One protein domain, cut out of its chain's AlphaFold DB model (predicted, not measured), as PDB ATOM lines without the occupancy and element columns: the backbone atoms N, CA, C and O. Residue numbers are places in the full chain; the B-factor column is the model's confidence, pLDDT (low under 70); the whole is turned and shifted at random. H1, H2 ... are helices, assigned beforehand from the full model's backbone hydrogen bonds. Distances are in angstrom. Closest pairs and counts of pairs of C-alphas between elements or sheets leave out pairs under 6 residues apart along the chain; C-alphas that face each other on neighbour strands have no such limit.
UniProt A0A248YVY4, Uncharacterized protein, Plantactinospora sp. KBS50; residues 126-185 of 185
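Overview. This is residues 126 to 185 of the 185 residues of an uncharacterized protein of Plantactinospora sp. KBS50 (UniProt A0A248YVY4). A long helical arm, H1, meets H2 at a corner; beyond it H2 and H4 lie side by side, running opposite ways, with short H3 between them along the chain. The printed part has 60 residues with four named helices, H1 to H4, and no named strand: all helix. It is only just loose, close to extended: radius of gyration of the C-alphas 15.3 A, spans 47 by 29 by 18 A.

Arrangement. Start at H1, residues 129 to 146; its residues 144 to 145 alone touch residues 150 to 154 of H2, residues 148 to 159, only at the corner, the closest C-alphas being His 144 and Gly 150, 5.2 A. H4, residues 167 to 177, touches H2, closest at C-alphas 155 and 173, 5.9 A, at a shallow tilt of 19 degrees, opposite ways. H1 and H4 are apart. In H1, H2 and H4 every O i to N i+4 pair is within hydrogen-bond range; H3, residues 162 to 165, is too short for one.

Along the chain. Find C-alpha 129 at (210.853, 164.693, 148.340); H1 runs 25.6 A, H2 16.1 A, and H4 15.5 A to C-alpha 177 at (176.313, 171.856, 156.041).

Size, cuts and confidence. The printed part has no cut; residues 180 to 185 are under pLDDT 70.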
ATOM      1  N   ALA A 126     207.764 156.755 153.950       83.50
ATOM      2  CA  ALA A 126     208.752 157.317 153.039       83.50
ATOM      3  C   ALA A 126     208.855 158.841 153.252       83.50
ATOM      4  O   ALA A 126     207.843 159.520 153.430       83.50
ATOM      5  N   ARG A 127     210.086 159.366 153.270       85.31
ATOM      6  CA  ARG A 127     210.391 160.793 153.497       85.31
ATOM      7  C   ARG A 127     211.206 161.420 152.369       85.31
ATOM      8  O   ARG A 127     211.789 162.484 152.551       85.31
ATOM      9  N   ASP A 128     211.284 160.759 151.220       88.12
ATOM     10  CA  ASP A 128     211.873 161.373 150.037       88.12
ATOM     11  C   ASP A 128     211.007 162.559 149.555       88.12
ATOM     12  O   ASP A 128     209.817 162.631 149.887       88.12
ATOM     13  N   PRO A 129     211.575 163.498 148.775       91.06
ATOM     14  CA  PRO A 129     210.853 164.693 148.340       91.06
ATOM     15  C   PRO A 129     209.529 164.398 147.622       91.06
ATOM     16  O   PRO A 129     208.571 165.155 147.773       91.06
ATOM     17  N   THR A 130     209.445 163.284 146.887       89.94
ATOM     18  CA  THR A 130     208.234 162.899 146.147       89.94
ATOM     19  C   THR A 130     207.138 162.438 147.102       89.94
ATOM     20  O   THR A 130     205.995 162.886 146.999       89.94
ATOM     21  N   ALA A 131     207.480 161.589 148.074       89.00
ATOM     22  CA  ALA A 131     206.547 161.145 149.106       89.00
ATOM     23  C   ALA A 131     206.042 162.302 149.979       89.00
ATOM     24  O   ALA A 131     204.854 162.355 150.302       89.00
ATOM     25  N   LEU A 132     206.915 163.256 150.322       91.38
ATOM     26  CA  LEU A 132     206.535 164.450 151.078       91.38
ATOM     27  C   LEU A 132     205.601 165.368 150.279       91.38
ATOM     28  O   LEU A 132     204.614 165.846 150.835       91.38
ATOM     29  N   ALA A 133     205.859 165.571 148.985       91.31
ATOM     30  CA  ALA A 133     204.975 166.344 148.113       91.31
ATOM     31  C   ALA A 133     203.585 165.696 147.988       91.31
ATOM     32  O   ALA A 133     202.569 166.372 148.145       91.31
ATOM     33  N   ALA A 134     203.530 164.375 147.796       90.62
ATOM     34  CA  ALA A 134     202.275 163.628 147.733       90.62
ATOM     35  C   ALA A 134     201.494 163.672 149.056       90.62
ATOM     36  O   ALA A 134     200.267 163.788 149.067       90.62
ATOM     37  N   LEU A 135     202.201 163.610 150.188       91.56
ATOM     38  CA  LEU A 135     201.590 163.776 151.502       91.56
ATOM     39  C   LEU A 135     201.033 165.194 151.681       91.56
ATOM     40  O   LEU A 135     199.915 165.341 152.171       91.56
ATOM     41  N   ALA A 136     201.775 166.222 151.265       92.50
ATOM     42  CA  ALA A 136     201.325 167.611 151.331       92.50
ATOM     43  C   ALA A 136     200.059 167.839 150.489       92.50
ATOM     44  O   ALA A 136     199.112 168.468 150.962       92.50
ATOM     45  N   GLU A 137     199.994 167.262 149.287       92.50
ATOM     46  CA  GLU A 137     198.788 167.262 148.457       92.50
ATOM     47  C   GLU A 137     197.609 166.577 149.165       92.50
ATOM     48  O   GLU A 137     196.527 167.157 149.269       92.50
ATOM     49  N   ALA A 138     197.811 165.373 149.712       90.31
ATOM     50  CA  ALA A 138     196.764 164.641 150.424       90.31
ATOM     51  C   ALA A 138     196.239 165.423 151.642       90.31
ATOM     52  O   ALA A 138     195.028 165.495 151.862       90.31
ATOM     53  N   VAL A 139     197.136 166.043 152.415       93.56
ATOM     54  CA  VAL A 139     196.778 166.906 153.550       93.56
ATOM     55  C   VAL A 139     195.997 168.129 153.074       93.56
ATOM     56  O   VAL A 139     194.966 168.443 153.667       93.56
ATOM     57  N   SER A 140     196.430 168.778 151.992       93.81
ATOM     58  CA  SER A 140     195.745 169.937 151.406       93.81
ATOM     59  C   SER A 140     194.322 169.595 150.952       93.81
ATOM     60  O   SER A 140     193.375 170.302 151.298       93.81
ATOM     61  N   LEU A 141     194.132 168.456 150.278       91.50
ATOM     62  CA  LEU A 141     192.810 167.973 149.862       91.50
ATOM     63  C   LEU A 141     191.883 167.723 151.059       91.50
ATOM     64  O   LEU A 141     190.716 168.122 151.039       91.50
ATOM     65  N   VAL A 142     192.393 167.093 152.122       91.75
ATOM     66  CA  VAL A 142     191.618 166.852 153.350       91.75
ATOM     67  C   VAL A 142     191.293 168.163 154.064       91.75
ATOM     68  O   VAL A 142     190.170 168.329 154.540       91.75
ATOM     69  N   ALA A 143     192.248 169.088 154.139       93.88
ATOM     70  CA  ALA A 143     192.047 170.400 154.742       93.88
ATOM     71  C   ALA A 143     190.969 171.184 153.987       93.88
ATOM     72  O   ALA A 143     190.019 171.659 154.608       93.88
ATOM     73  N   HIS A 144     191.049 171.227 152.656       93.38
ATOM     74  CA  HIS A 144     190.045 171.870 151.816       93.38
ATOM     75  C   HIS A 144     188.662 171.229 151.987       93.38
ATOM     76  O   HIS A 144     187.693 171.926 152.264       93.38
ATOM     77  N   GLY A 145     188.553 169.897 151.941       91.00
ATOM     78  CA  GLY A 145     187.273 169.202 152.144       91.00
ATOM     79  C   GLY A 145     186.658 169.392 153.541       91.00
ATOM     80  O   GLY A 145     185.461 169.165 153.731       91.00
ATOM     81  N   ARG A 146     187.459 169.809 154.528       91.50
ATOM     82  CA  ARG A 146     187.005 170.164 155.880       91.50
ATOM     83  C   ARG A 146     186.717 171.655 156.050       91.50
ATOM     84  O   ARG A 146     186.044 172.001 157.024       91.50
ATOM     85  N   SER A 147     187.199 172.506 155.147       92.69
ATOM     86  CA  SER A 147     186.987 173.949 155.207       92.69
ATOM     87  C   SER A 147     185.532 174.308 154.869       92.69
ATOM     88  O   SER A 147     184.857 173.547 154.163       92.69
ATOM     89  N   PRO A 148     185.010 175.445 155.361       91.94
ATOM     90  CA  PRO A 148     183.679 175.921 154.986       91.94
ATOM     91  C   PRO A 148     183.503 176.048 153.467       91.94
ATOM     92  O   PRO A 148     182.462 175.663 152.930       91.94
ATOM     93  N   GLU A 149     184.533 176.523 152.769       93.50
ATOM     94  CA  GLU A 149     184.543 176.718 151.318       93.50
ATOM     95  C   GLU A 149     184.434 175.376 150.591       93.50
ATOM     96  O   GLU A 149     183.545 175.203 149.757       93.50
ATOM     97  N   GLY A 150     185.273 174.393 150.940       94.12
ATOM     98  CA  GLY A 150     185.232 173.076 150.304       94.12
ATOM     99  C   GLY A 150     183.949 172.307 150.621       94.12
ATOM    100  O   GLY A 150     183.380 171.660 149.742       94.12
ATOM    101  N   ARG A 151     183.418 172.429 151.845       93.75
ATOM    102  CA  ARG A 151     182.115 171.843 152.217       93.75
ATOM    103  C   ARG A 151     180.963 172.477 151.445       93.75
ATOM    104  O   ARG A 151     180.054 171.760 151.021       93.75
ATOM    105  N   THR A 152     181.013 173.790 151.225       93.12
ATOM    106  CA  THR A 152     180.033 174.517 150.407       93.12
ATOM    107  C   THR A 152     180.110 174.078 148.948       93.12
ATOM    108  O   THR A 152     179.083 173.721 148.376       93.12
ATOM    109  N   ALA A 153     181.315 174.009 148.375       93.06
ATOM    110  CA  ALA A 153     181.527 173.553 147.003       93.06
ATOM    111  C   ALA A 153     181.038 172.111 146.792       93.06
ATOM    112  O   ALA A 153     180.307 171.835 145.841       93.06
ATOM    113  N   LEU A 154     181.366 171.199 147.714       91.81
ATOM    114  CA  LEU A 154     180.901 169.811 147.664       91.81
ATOM    115  C   LEU A 154     179.376 169.723 147.781       91.81
ATOM    116  O   LEU A 154     178.735 168.957 147.068       91.81
ATOM    117  N   THR A 155     178.789 170.522 148.668       93.12
ATOM    118  CA  THR A 155     177.338 170.581 148.836       93.12
ATOM    119  C   THR A 155     176.646 171.078 147.572       93.12
ATOM    120  O   THR A 155     175.643 170.487 147.179       93.12
ATOM    121  N   ALA A 156     177.165 172.128 146.935       92.19
ATOM    122  CA  ALA A 156     176.633 172.642 145.677       92.19
ATOM    123  C   ALA A 156     176.686 171.564 144.586       92.19
ATOM    124  O   ALA A 156     175.647 171.204 144.045       92.19
ATOM    125  N   ALA A 157     177.853 170.943 144.386       91.69
ATOM    126  CA  ALA A 157     178.033 169.883 143.396       91.69
ATOM    127  C   ALA A 157     177.091 168.684 143.615       91.69
ATOM    128  O   ALA A 157     176.552 168.143 142.658       91.69
ATOM    129  N   ILE A 158     176.867 168.274 144.869       91.81
ATOM    130  CA  ILE A 158     175.924 167.193 145.193       91.81
ATOM    131  C   ILE A 158     174.473 167.633 144.969       91.81
ATOM    132  O   ILE A 158     173.651 166.819 144.558       91.81
ATOM    133  N   THR A 159     174.141 168.895 145.259       92.31
ATOM    134  CA  THR A 159     172.761 169.398 145.169       92.31
ATOM    135  C   THR A 159     172.246 169.398 143.727       92.31
ATOM    136  O   THR A 159     171.057 169.167 143.510       92.31
ATOM    137  N   ASP A 160     173.143 169.578 142.760       89.56
ATOM    138  CA  ASP A 160     172.818 169.576 141.331       89.56
ATOM    139  C   ASP A 160     172.626 168.160 140.751       89.56
ATOM    140  O   ASP A 160     172.175 168.001 139.615       89.56
ATOM    141  N   GLU A 161     172.925 167.106 141.518       89.44
ATOM    142  CA  GLU A 161     172.758 165.730 141.057       89.44
ATOM    143  C   GLU A 161     171.281 165.295 141.084       89.44
ATOM    144  O   GLU A 161     170.597 165.448 142.105       89.44
ATOM    145  N   PRO A 162     170.780 164.607 140.035       88.94
ATOM    146  CA  PRO A 162     169.398 164.126 139.986       88.94
ATOM    147  C   PRO A 162     169.010 163.255 141.181       88.94
ATOM    148  O   PRO A 162     167.838 163.171 141.534       88.94
ATOM    149  N   THR A 163     169.981 162.603 141.824       90.00
ATOM    150  CA  THR A 163     169.774 161.725 142.982       90.00
ATOM    151  C   THR A 163     169.419 162.464 144.277       90.00
ATOM    152  O   THR A 163     169.073 161.802 145.256       90.00
ATOM    153  N   MET A 164     169.390 163.803 144.307       91.81
ATOM    154  CA  MET A 164     168.990 164.581 145.495       91.81
ATOM    155  C   MET A 164     167.571 164.316 146.004       91.81
ATOM    156  O   MET A 164     167.268 164.556 147.178       91.81
ATOM    157  N   HIS A 165     166.692 163.758 145.174       89.94
ATOM    158  CA  HIS A 165     165.378 163.297 145.627       89.94
ATOM    159  C   HIS A 165     165.467 162.116 146.616       89.94
ATOM    160  O   HIS A 165     164.476 161.789 147.275       89.94
ATOM    161  N   GLN A 166     166.636 161.498 146.787       94.06
ATOM    162  CA  GLN A 166     166.842 160.403 147.725       94.06
ATOM    163  C   GLN A 166     167.040 160.907 149.171       94.06
ATOM    164  O   GLN A 166     167.909 161.751 149.416       94.06
ATOM    165  N   PRO A 167     166.301 160.370 150.167       92.81
ATOM    166  CA  PRO A 167     166.408 160.811 151.563       92.81
ATOM    167  C   PRO A 167     167.820 160.713 152.154       92.81
ATOM    168  O   PRO A 167     168.243 161.597 152.894       92.81
ATOM    169  N   TRP A 168     168.567 159.661 151.808       90.38
ATOM    170  CA  TRP A 168     169.922 159.447 152.319       90.38
ATOM    171  C   TRP A 168     170.916 160.502 151.810       90.38
ATOM    172  O   TRP A 168     171.827 160.881 152.545       90.38
ATOM    173  N   LEU A 169     170.727 161.003 150.584       91.19
ATOM    174  CA  LEU A 169     171.601 162.021 150.007       91.19
ATOM    175  C   LEU A 169     171.273 163.407 150.572       91.19
ATOM    176  O   LEU A 169     172.184 164.156 150.917       91.19
ATOM    177  N   ARG A 170     169.983 163.708 150.794       92.19
ATOM    178  CA  ARG A 170     169.573 164.900 151.558       92.19
ATOM    179  C   ARG A 170     170.188 164.925 152.949       92.19
ATOM    180  O   ARG A 170     170.743 165.944 153.338       92.19
ATOM    181  N   PHE A 171     170.128 163.802 153.664       92.94
ATOM    182  CA  PHE A 171     170.750 163.677 154.979       92.94
ATOM    183  C   PHE A 171     172.258 163.961 154.920       92.94
ATOM    184  O   PHE A 171     172.755 164.749 155.719       92.94
ATOM    185  N   LEU A 172     172.975 163.399 153.938       90.94
ATOM    186  CA  LEU A 172     174.402 163.679 153.744       90.94
ATOM    187  C   LEU A 172     174.672 165.171 153.516       90.94
ATOM    188  O   LEU A 172     175.566 165.728 154.145       90.94
ATOM    189  N   VAL A 173     173.896 165.834 152.657       92.75
ATOM    190  CA  VAL A 173     174.022 167.281 152.429       92.75
ATOM    191  C   VAL A 173     173.785 168.068 153.719       92.75
ATOM    192  O   VAL A 173     174.529 169.000 154.017       92.75
ATOM    193  N   THR A 174     172.800 167.681 154.532       91.94
ATOM    194  CA  THR A 174     172.583 168.293 155.849       91.94
ATOM    195  C   THR A 174     173.798 168.113 156.761       91.94
ATOM    196  O   THR A 174     174.233 169.086 157.373       91.94
ATOM    197  N   GLU A 175     174.393 166.920 156.818       90.62
ATOM    198  CA  GLU A 175     175.624 166.672 157.584       90.62
ATOM    199  C   GLU A 175     176.818 167.483 157.058       90.62
ATOM    200  O   GLU A 175     177.626 167.967 157.846       90.62
ATOM    201  N   LEU A 176     176.929 167.678 155.740       89.69
ATOM    202  CA  LEU A 176     177.973 168.501 155.116       89.69
ATOM    203  C   LEU A 176     177.804 170.001 155.398       89.69
ATOM    204  O   LEU A 176     178.787 170.735 155.434       89.69
ATOM    205  N   ARG A 177     176.580 170.464 155.651       89.25
ATOM    206  CA  ARG A 177     176.313 171.856 156.041       89.25
ATOM    207  C   ARG A 177     176.536 172.123 157.524       89.25
ATOM    208  O   ARG A 177     176.659 173.281 157.912       89.25
ATOM    209  N   ARG A 178     176.594 171.086 158.366       88.25
ATOM    210  CA  ARG A 178     176.884 171.278 159.790       88.25
ATOM    211  C   ARG A 178     178.291 171.854 159.967       88.25
ATOM    212  O   ARG A 178     179.209 171.389 159.278       88.25
ATOM    213  N   PRO A 179     178.478 172.819 160.886       77.94
ATOM    214  CA  PRO A 179     179.802 173.301 161.240       77.94
ATOM    215  C   PRO A 179     180.649 172.125 161.714       77.94
ATOM    216  O   PRO A 179     180.218 171.350 162.571       77.94
ATOM    217  N   THR A 180     181.853 171.983 161.168       68.06
ATOM    218  CA  THR A 180     182.830 171.061 161.739       68.06
ATOM    219  C   THR A 180     183.200 171.631 163.102       68.06
ATOM    220  O   THR A 180     183.901 172.637 163.167       68.06
ATOM    221  N   THR A 181     182.699 171.050 164.194       58.78
ATOM    222  CA  THR A 181     183.176 171.409 165.531       58.78
ATOM    223  C   THR A 181     184.650 171.033 165.567       58.78
ATOM    224  O   THR A 181     185.001 169.854 165.630       58.78
ATOM    225  N   SER A 182     185.526 172.023 165.424       50.66
ATOM    226  CA  SER A 182     186.950 171.839 165.624       50.66
ATOM    227  C   SER A 182     187.129 171.409 167.073       50.66
ATOM    228  O   SER A 182     186.971 172.192 168.007       50.66
ATOM    229  N   ARG A 183     187.425 170.124 167.278       41.09
ATOM    230  CA  ARG A 183     188.046 169.687 168.520       41.09
ATOM    231  C   ARG A 183     189.423 170.347 168.514       41.09
ATOM    232  O   ARG A 183     190.299 169.905 167.779       41.09
ATOM    233  N   GLN A 184     189.546 171.468 169.223       34.09
ATOM    234  CA  GLN A 184     190.842 172.051 169.544       34.09
ATOM    235  C   GLN A 184     191.657 170.985 170.281       34.09
ATOM    236  O   GLN A 184     191.166 170.374 171.233       34.09
ATOM    237  N   GLY A 185     192.859 170.735 169.780       34.00
ATOM    238  CA  GLY A 185     193.878 169.861 170.340       34.00
ATOM    239  C   GLY A 185     195.202 170.248 169.719       34.00
ATOM    240  O   GLY A 185     195.232 170.312 168.469       34.00
TER     241      GLY A 185